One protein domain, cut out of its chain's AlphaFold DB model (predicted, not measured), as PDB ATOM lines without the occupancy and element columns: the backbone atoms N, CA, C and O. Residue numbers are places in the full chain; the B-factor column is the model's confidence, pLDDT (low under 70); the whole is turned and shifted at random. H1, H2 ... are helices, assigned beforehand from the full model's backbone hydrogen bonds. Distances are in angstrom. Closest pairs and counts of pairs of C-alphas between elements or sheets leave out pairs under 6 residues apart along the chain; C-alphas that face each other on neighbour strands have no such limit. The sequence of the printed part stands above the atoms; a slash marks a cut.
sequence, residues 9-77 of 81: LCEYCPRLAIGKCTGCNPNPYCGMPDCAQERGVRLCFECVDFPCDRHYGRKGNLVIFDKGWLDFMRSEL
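Overview. This is residues 9 to 77 of the 81 residues of the protein "DUF3795 domain-containing protein" of Candidatus Syntrophoarchaeum sp. WYZ-LMO15 (UniProt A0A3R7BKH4). With little regular structure, the printed part is mostly winding loops with three helices set among them, H1 and H3 towards one end and H2, which touches no helix, towards the other. A long loop, residues 39 to 66, runs out past H2 and folds back to H3. The 69 printed residues hold H1, H2 and H3 in that order, with no named strand; the class is all helix, though only 22 residues are in named elements. The whole is compact, radius of gyration of the C-alphas 11.8 A, spanning 33 by 22 by 19 A.

Arrangement. H1, residues 14 to 17, and H3, residues 67 to 77, only just touch, with 3 pairs of C-alphas within 8 A; the closest are Pro 14 and Met 73, 6.8 A apart. H2, residues 32 to 38, is apart from both. In H2 and H3 every O i to N i+4 pair is within hydrogen-bond range; H1 is too short for one.

Along the chain. H1 begins at C-alpha 14 (38.327, -38.587, 19.070) and measures 5.0 A. H2 measures 9.9 A. H3 measures 15.0 A, ending at C-alpha 77 (31.887, -39.985, 23.461).

Size, cuts and confidence. The C-alphas farthest apart, Val 48 and Ser 75, are 33.3 A apart. Both links are long, 14 and 28 residues. The printed part has no cut, and no printed residue is under 70 in pLDDT.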
ATOM      1  N   LEU A   9      48.244 -37.910  16.040       91.62
ATOM      2  CA  LEU A   9      48.145 -39.282  15.558       91.62
ATOM      3  C   LEU A   9      46.674 -39.652  15.365       91.62
ATOM      4  O   LEU A   9      45.874 -39.538  16.289       91.62
ATOM      5  N   CYS A  10      46.314 -40.121  14.172       89.56
ATOM      6  CA  CYS A  10      44.933 -40.439  13.824       89.56
ATOM      7  C   CYS A  10      44.282 -41.398  14.832       89.56
ATOM      8  O   CYS A  10      43.124 -41.200  15.170       89.56
ATOM      9  N   GLU A  11      45.035 -42.374  15.341       90.06
ATOM     10  CA  GLU A  11      44.595 -43.362  16.342       90.06
ATOM     11  C   GLU A  11      44.120 -42.728  17.661       90.06
ATOM     12  O   GLU A  11      43.272 -43.295  18.338       90.06
ATOM     13  N   TYR A  12      44.594 -41.522  17.988       90.00
ATOM     14  CA  TYR A  12      44.171 -40.755  19.161       90.00
ATOM     15  C   TYR A  12      43.181 -39.633  18.823       90.00
ATOM     16  O   TYR A  12      42.792 -38.865  19.700       90.00
ATOM     17  N   CYS A  13      42.755 -39.508  17.563       89.81
ATOM     18  CA  CYS A  13      41.718 -38.558  17.181       89.81
ATOM     19  C   CYS A  13      40.354 -39.037  17.717       89.81
ATOM     20  O   CYS A  13      39.885 -40.095  17.287       89.81
ATOM     21  N   PRO A  14      39.651 -38.240  18.548       89.00
ATOM     22  CA  PRO A  14      38.327 -38.587  19.070       89.00
ATOM     23  C   PRO A  14      37.318 -38.972  17.986       89.00
ATOM     24  O   PRO A  14      36.479 -39.846  18.180       89.00
ATOM     25  N   ARG A  15      37.414 -38.346  16.808       88.81
ATOM     26  CA  ARG A  15      36.500 -38.624  15.701       88.81
ATOM     27  C   ARG A  15      36.755 -39.973  15.037       88.81
ATOM     28  O   ARG A  15      35.806 -40.602  14.573       88.81
ATOM     29  N   LEU A  16      38.021 -40.401  14.976       89.50
ATOM     30  CA  LEU A  16      38.365 -41.737  14.494       89.50
ATOM     31  C   LEU A  16      37.961 -42.795  15.519       89.50
ATOM     32  O   LEU A  16      37.405 -43.811  15.122       89.50
ATOM     33  N   ALA A  17      38.179 -42.521  16.809       87.44
ATOM     34  CA  ALA A  17      37.836 -43.433  17.897       87.44
ATOM     35  C   ALA A  17      36.351 -43.840  17.888       87.44
ATOM     36  O   ALA A  17      36.043 -45.004  18.105       87.44
ATOM     37  N   ILE A  18      35.443 -42.916  17.550       88.19
ATOM     38  CA  ILE A  18      34.000 -43.203  17.441       88.19
ATOM     39  C   ILE A  18      33.556 -43.710  16.056       88.19
ATOM     40  O   ILE A  18      32.367 -43.725  15.755       88.19
ATOM     41  N   GLY A  19      34.486 -44.031  15.150       89.06
ATOM     42  CA  GLY A  19      34.171 -44.545  13.810       89.06
ATOM     43  C   GLY A  19      33.513 -43.541  12.848       89.06
ATOM     44  O   GLY A  19      33.110 -43.922  11.754       89.06
ATOM     45  N   LYS A  20      33.422 -42.252  13.208       87.44
ATOM     46  CA  LYS A  20      32.758 -41.199  12.405       87.44
ATOM     47  C   LYS A  20      33.736 -40.298  11.640       87.44
ATOM     48  O   LYS A  20      33.408 -39.146  11.346       87.44
ATOM     49  N   CYS A  21      34.958 -40.762  11.385       88.06
ATOM     50  CA  CYS A  21      35.985 -39.998  10.676       88.06
ATOM     51  C   CYS A  21      35.948 -40.290   9.170       88.06
ATOM     52  O   CYS A  21      36.133 -41.432   8.764       88.06
ATOM     53  N   THR A  22      35.783 -39.254   8.343       86.94
ATOM     54  CA  THR A  22      35.835 -39.334   6.868       86.94
ATOM     55  C   THR A  22      37.223 -39.030   6.293       86.94
ATOM     56  O   THR A  22      37.397 -38.983   5.080       86.94
ATOM     57  N   GLY A  23      38.226 -38.829   7.155       86.50
ATOM     58  CA  GLY A  23      39.554 -38.340   6.785       86.50
ATOM     59  C   GLY A  23      39.725 -36.846   7.061       86.50
ATOM     60  O   GLY A  23      38.798 -36.157   7.483       86.50
ATOM     61  N   CYS A  24      40.945 -36.335   6.869       87.31
ATOM     62  CA  CYS A  24      41.201 -34.906   7.040       87.31
ATOM     63  C   CYS A  24      40.615 -34.075   5.893       87.31
ATOM     64  O   CYS A  24      40.305 -32.929   6.124       87.31
ATOM     65  N   ASN A  25      40.376 -34.592   4.692       78.31
ATOM     66  CA  ASN A  25      39.701 -33.807   3.655       78.31
ATOM     67  C   ASN A  25      38.870 -34.748   2.770       78.31
ATOM     68  O   ASN A  25      39.448 -35.736   2.304       78.31
ATOM     69  N   PRO A  26      37.561 -34.501   2.546       71.81
ATOM     70  CA  PRO A  26      36.693 -33.458   3.130       71.81
ATOM     71  C   PRO A  26      36.281 -33.722   4.595       71.81
ATOM     72  O   PRO A  26      35.989 -34.860   4.973       71.81
ATOM     73  N   ASN A  27      36.239 -32.666   5.427       76.69
ATOM     74  CA  ASN A  27      35.889 -32.746   6.856       76.69
ATOM     75  C   ASN A  27      35.050 -31.538   7.341       76.69
ATOM     76  O   ASN A  27      35.616 -30.488   7.631       76.69
ATOM     77  N   PRO A  28      33.724 -31.682   7.535       78.00
ATOM     78  CA  PRO A  28      32.865 -30.579   7.979       78.00
ATOM     79  C   PRO A  28      32.932 -30.302   9.493       78.00
ATOM     80  O   PRO A  28      32.270 -29.395   9.984       78.00
ATOM     81  N   TYR A  29      33.682 -31.101  10.258       80.19
ATOM     82  CA  TYR A  29      33.700 -31.047  11.723       80.19
ATOM     83  C   TYR A  29      34.971 -30.435  12.292       80.19
ATOM     84  O   TYR A  29      35.050 -30.248  13.500       80.19
ATOM     85  N   CYS A  30      35.988 -30.211  11.463       85.00
ATOM     86  CA  CYS A  30      37.263 -29.670  11.896       85.00
ATOM     87  C   CYS A  30      37.825 -28.756  10.822       85.00
ATOM     88  O   CYS A  30      38.171 -29.238   9.754       85.00
ATOM     89  N   GLY A  31      37.999 -27.469  11.125       87.31
ATOM     90  CA  GLY A  31      38.545 -26.501  10.167       87.31
ATOM     91  C   GLY A  31      40.074 -26.527  10.009       87.31
ATOM     92  O   GLY A  31      40.642 -25.596   9.442       87.31
ATOM     93  N   MET A  32      40.784 -27.514  10.566       90.38
ATOM     94  CA  MET A  32      42.247 -27.644  10.403       90.38
ATOM     95  C   MET A  32      42.682 -27.927   8.954       90.38
ATOM     96  O   MET A  32      43.641 -27.304   8.505       90.38
ATOM     97  N   PRO A  33      42.011 -28.826   8.217       90.69
ATOM     98  CA  PRO A  33      42.358 -29.169   6.843       90.69
ATOM     99  C   PRO A  33      42.160 -28.003   5.877       90.69
ATOM    100  O   PRO A  33      43.078 -27.702   5.121       90.69
ATOM    101  N   ASP A  34      41.040 -27.286   5.991       89.75
ATOM    102  CA  ASP A  34      40.775 -26.082   5.194       89.75
ATOM    103  C   ASP A  34      41.844 -25.016   5.458       89.75
ATOM    104  O   ASP A  34      42.425 -24.460   4.533       89.75
ATOM    105  N   CYS A  35      42.196 -24.798   6.731       90.69
ATOM    106  CA  CYS A  35      43.258 -23.864   7.099       90.69
ATOM    107  C   CYS A  35      44.619 -24.251   6.514       90.69
ATOM    108  O   CYS A  35      45.404 -23.379   6.150       90.69
ATOM    109  N   ALA A  36      44.948 -25.542   6.511       92.25
ATOM    110  CA  ALA A  36      46.215 -26.025   5.982       92.25
ATOM    111  C   ALA A  36      46.259 -25.859   4.458       92.25
ATOM    112  O   ALA A  36      47.257 -25.373   3.930       92.25
ATOM    113  N   GLN A  37      45.145 -26.153   3.778       92.62
ATOM    114  CA  GLN A  37      44.974 -25.918   2.348       92.62
ATOM    115  C   GLN A  37      45.111 -24.431   1.993       92.62
ATOM    116  O   GLN A  37      45.908 -24.094   1.122       92.62
ATOM    117  N   GLU A  38      44.405 -23.540   2.698       92.69
ATOM    118  CA  GLU A  38      44.494 -22.079   2.530       92.69
ATOM    119  C   GLU A  38      45.926 -21.559   2.714       92.69
ATOM    120  O   GLU A  38      46.350 -20.625   2.037       92.69
ATOM    121  N   ARG A  39      46.681 -22.165   3.635       93.75
ATOM    122  CA  ARG A  39      48.057 -21.772   3.966       93.75
ATOM    123  C   ARG A  39      49.120 -22.482   3.131       93.75
ATOM    124  O   ARG A  39      50.300 -22.204   3.324       93.75
ATOM    125  N   GLY A  40      48.730 -23.391   2.239       95.31
ATOM    126  CA  GLY A  40      49.659 -24.145   1.397       95.31
ATOM    127  C   GLY A  40      50.599 -25.072   2.175       95.31
ATOM    128  O   GLY A  40      51.712 -25.325   1.725       95.31
ATOM    129  N   VAL A  41      50.174 -25.569   3.341       95.31
ATOM    130  CA  VAL A  41      50.951 -26.499   4.178       95.31
ATOM    131  C   VAL A  41      50.231 -27.834   4.307       95.31
ATOM    132  O   VAL A  41      49.004 -27.902   4.246       95.31
ATOM    133  N   ARG A  42      50.975 -28.922   4.514       92.50
ATOM    134  CA  ARG A  42      50.382 -30.258   4.672       92.50
ATOM    135  C   ARG A  42      50.029 -30.543   6.128       92.50
ATOM    136  O   ARG A  42      49.015 -31.187   6.398       92.50
ATOM    137  N   LEU A  43      50.860 -30.077   7.058       93.25
ATOM    138  CA  LEU A  43      50.669 -30.229   8.501       93.25
ATOM    139  C   LEU A  43      50.720 -28.871   9.194       93.25
ATOM    140  O   LEU A  43      51.438 -27.971   8.770       93.25
ATOM    141  N   CYS A  44      50.020 -28.733  10.317       92.94
ATOM    142  CA  CYS A  44      50.021 -27.476  11.060       92.94
ATOM    143  C   CYS A  44      51.415 -27.073  11.561       92.94
ATOM    144  O   CYS A  44      51.727 -25.891  11.520       92.94
ATOM    145  N   PHE A  45      52.277 -28.028  11.922       93.25
ATOM    146  CA  PHE A  45      53.670 -27.759  12.309       93.25
ATOM    147  C   PHE A  45      54.572 -27.275  11.160       93.25
ATOM    148  O   PHE A  45      55.668 -26.794  11.419       93.25
ATOM    149  N   GLU A  46      54.136 -27.386   9.903       95.31
ATOM    150  CA  GLU A  46      54.841 -26.796   8.755       95.31
ATOM    151  C   GLU A  46      54.453 -25.315   8.554       95.31
ATOM    152  O   GLU A  46      55.055 -24.618   7.742       95.31
ATOM    153  N   CYS A  47      53.443 -24.812   9.276       95.19
ATOM    154  CA  CYS A  47      53.011 -23.423   9.188       95.19
ATOM    155  C   CYS A  47      53.883 -22.507  10.052       95.19
ATOM    156  O   CYS A  47      54.024 -22.729  11.249       95.19
ATOM    157  N   VAL A  48      54.369 -21.413   9.465       96.19
ATOM    158  CA  VAL A  48      55.165 -20.390  10.169       96.19
ATOM    159  C   VAL A  48      54.410 -19.687  11.300       96.19
ATOM    160  O   VAL A  48      55.026 -19.247  12.263       96.19
ATOM    161  N   ASP A  49      53.080 -19.631  11.214       94.06
ATOM    162  CA  ASP A  49      52.226 -19.024  12.239       94.06
ATOM    163  C   ASP A  49      51.803 -20.033  13.316       94.06
ATOM    164  O   ASP A  49      50.927 -19.736  14.128       94.06
ATOM    165  N   PHE A  50      52.316 -21.265  13.287       92.31
ATOM    166  CA  PHE A  50      51.940 -22.273  14.266       92.31
ATOM    167  C   PHE A  50      52.604 -22.018  15.629       92.31
ATOM    168  O   PHE A  50      53.814 -21.809  15.686       92.31
ATOM    169  N   PRO A  51      51.863 -22.159  16.746       90.88
ATOM    170  CA  PRO A  51      50.408 -22.304  16.836       90.88
ATOM    171  C   PRO A  51      49.689 -20.974  16.557       90.88
ATOM    172  O   PRO A  51      50.018 -19.938  17.123       90.88
ATOM    173  N   CYS A  52      48.655 -21.005  15.714       89.88
ATOM    174  CA  CYS A  52      47.893 -19.803  15.354       89.88
ATOM    175  C   CYS A  52      46.608 -19.649  16.186       89.88
ATOM    176  O   CYS A  52      46.242 -20.534  16.959       89.88
ATOM    177  N   ASP A  53      45.849 -18.570  15.966       88.88
ATOM    178  CA  ASP A  53      44.565 -18.292  16.639       88.88
ATOM    179  C   ASP A  53      43.573 -19.464  16.669       88.88
ATOM    180  O   ASP A  53      42.787 -19.576  17.611       88.88
ATOM    181  N   ARG A  54      43.597 -20.338  15.652       87.44
ATOM    182  CA  ARG A  54      42.755 -21.542  15.616       87.44
ATOM    183  C   ARG A  54      43.100 -22.478  16.784       87.44
ATOM    184  O   ARG A  54      42.202 -22.949  17.466       87.44
ATOM    185  N   HIS A  55      44.386 -22.675  17.073       86.94
ATOM    186  CA  HIS A  55      44.854 -23.511  18.186       86.94
ATOM    187  C   HIS A  55      44.527 -22.903  19.550       86.94
ATOM    188  O   HIS A  55      44.294 -23.632  20.505       86.94
ATOM    189  N   TYR A  56      44.468 -21.574  19.628       83.44
ATOM    190  CA  TYR A  56      44.105 -20.851  20.845       83.44
ATOM    191  C   TYR A  56      42.589 -20.670  21.031       83.44
ATOM    192  O   TYR A  56      42.178 -19.935  21.927       83.44
ATOM    193  N   GLY A  57      41.750 -21.283  20.186       76.62
ATOM    194  CA  GLY A  57      40.290 -21.197  20.301       76.62
ATOM    195  C   GLY A  57      39.713 -19.803  20.022       76.62
ATOM    196  O   GLY A  57      38.586 -19.512  20.407       76.62
ATOM    197  N   ARG A  58      40.460 -18.915  19.348       80.69
ATOM    198  CA  ARG A  58      40.034 -17.526  19.080       80.69
ATOM    199  C   ARG A  58      39.208 -17.355  17.801       80.69
ATOM    200  O   ARG A  58      38.765 -16.249  17.506       80.69
ATOM    201  N   LYS A  59      39.026 -18.418  17.010       76.44
ATOM    202  CA  LYS A  59      38.356 -18.371  15.693       76.44
ATOM    203  C   LYS A  59      36.998 -19.077  15.648       76.44
ATOM    204  O   LYS A  59      36.349 -18.994  14.612       76.44
ATOM    205  N   GLY A  60      36.577 -19.761  16.720       72.56
ATOM    206  CA  GLY A  60      35.271 -20.438  16.783       72.56
ATOM    207  C   GLY A  60      35.037 -21.437  15.643       72.56
ATOM    208  O   GLY A  60      33.933 -21.549  15.126       72.56
ATOM    209  N   ASN A  61      36.092 -22.117  15.198       70.88
ATOM    210  CA  ASN A  61      36.133 -22.856  13.935       70.88
ATOM    211  C   ASN A  61      36.251 -24.378  14.126       70.88
ATOM    212  O   ASN A  61      36.747 -25.083  13.241       70.88
ATOM    213  N   LEU A  62      35.819 -24.864  15.294       73.94
ATOM    214  CA  LEU A  62      35.662 -26.283  15.596       73.94
ATOM    215  C   LEU A  62      36.946 -27.108  15.373       73.94
ATOM    216  O   LEU A  62      36.903 -28.211  14.844       73.94
ATOM    217  N   VAL A  63      38.126 -26.585  15.705       84.62
ATOM    218  CA  VAL A  63      39.378 -27.352  15.557       84.62
ATOM    219  C   VAL A  63      39.621 -28.290  16.739       84.62
ATOM    220  O   VAL A  63      38.990 -28.160  17.776       84.62
ATOM    221  N   ILE A  64      40.568 -29.224  16.614       84.00
ATOM    222  CA  ILE A  64      40.778 -30.302  17.603       84.00
ATOM    223  C   ILE A  64      41.034 -29.827  19.049       84.00
ATOM    224  O   ILE A  64      40.755 -30.564  19.990       84.00
ATOM    225  N   PHE A  65      41.540 -28.603  19.234       81.88
ATOM    226  CA  PHE A  65      41.784 -27.991  20.550       81.88
ATOM    227  C   PHE A  65      40.819 -26.843  20.878       81.88
ATOM    228  O   PHE A  65      40.976 -26.168  21.891       81.88
ATOM    229  N   ASP A  66      39.818 -26.612  20.031       87.00
ATOM    230  CA  ASP A  66      38.761 -25.648  20.303       87.00
ATOM    231  C   ASP A  66      37.827 -26.178  21.398       87.00
ATOM    232  O   ASP A  66      37.443 -27.350  21.396       87.00
ATOM    233  N   LYS A  67      37.424 -25.307  22.331       84.94
ATOM    234  CA  LYS A  67      36.539 -25.697  23.436       84.94
ATOM    235  C   LYS A  67      35.194 -26.219  22.927       84.94
ATOM    236  O   LYS A  67      34.730 -27.244  23.415       84.94
ATOM    237  N   GLY A  68      34.583 -25.542  21.954       85.94
ATOM    238  CA  GLY A  68      33.295 -25.951  21.392       85.94
ATOM    239  C   GLY A  68      33.384 -27.310  20.703       85.94
ATOM    240  O   GLY A  68      32.510 -28.158  20.888       85.94
ATOM    241  N   TRP A  69      34.478 -27.560  19.985       87.19
ATOM    242  CA  TRP A  69      34.750 -28.875  19.408       87.19
ATOM    243  C   TRP A  69      34.929 -29.967  20.466       87.19
ATOM    244  O   TRP A  69      34.346 -31.042  20.343       87.19
ATOM    245  N   LEU A  70      35.713 -29.703  21.515       86.94
ATOM    246  CA  LEU A  70      35.954 -30.659  22.599       86.94
ATOM    247  C   LEU A  70      34.673 -30.971  23.383       86.94
ATOM    248  O   LEU A  70      34.428 -32.133  23.709       86.94
ATOM    249  N   ASP A  71      33.843 -29.964  23.652       89.31
ATOM    250  CA  ASP A  71      32.537 -30.137  24.293       89.31
ATOM    251  C   ASP A  71      31.600 -30.975  23.410       89.31
ATOM    252  O   ASP A  71      30.975 -31.925  23.889       89.31
ATOM    253  N   PHE A  72      31.565 -30.695  22.101       87.50
ATOM    254  CA  PHE A  72      30.826 -31.503  21.134       87.50
ATOM    255  C   PHE A  72      31.322 -32.958  21.121       87.50
ATOM    256  O   PHE A  72      30.517 -33.882  21.242       87.50
ATOM    257  N   MET A  73      32.636 -33.189  21.061       88.69
ATOM    258  CA  MET A  73      33.187 -34.545  21.077       88.69
ATOM    259  C   MET A  73      32.909 -35.276  22.389       88.69
ATOM    260  O   MET A  73      32.639 -36.472  22.359       88.69
ATOM    261  N   ARG A  74      32.912 -34.584  23.534       89.00
ATOM    262  CA  ARG A  74      32.511 -35.169  24.822       89.00
ATOM    263  C   ARG A  74      31.057 -35.639  24.797       89.00
ATOM    264  O   ARG A  74      30.768 -36.714  25.312       89.00
ATOM    265  N   SER A  75      30.167 -34.869  24.169       89.56
ATOM    266  CA  SER A  75      28.758 -35.255  24.003       89.56
ATOM    267  C   SER A  75      28.571 -36.471  23.088       89.56
ATOM    268  O   SER A  75      27.600 -37.205  23.237       89.56
ATOM    269  N   GLU A  76      29.500 -36.700  22.156       87.88
ATOM    270  CA  GLU A  76      29.501 -37.869  21.275       87.88
ATOM    271  C   GLU A  76      30.143 -39.095  21.936       87.88
ATOM    272  O   GLU A  76      29.653 -40.200  21.745       87.88
ATOM    273  N   LEU A  77      31.199 -38.909  22.734       83.62
ATOM    274  CA  LEU A  77      31.887 -39.985  23.461       83.62
ATOM    275  C   LEU A  77      31.066 -40.521  24.644       83.62
ATOM    276  O   LEU A  77      31.145 -41.701  24.955       83.62
TER     277      LEU A  77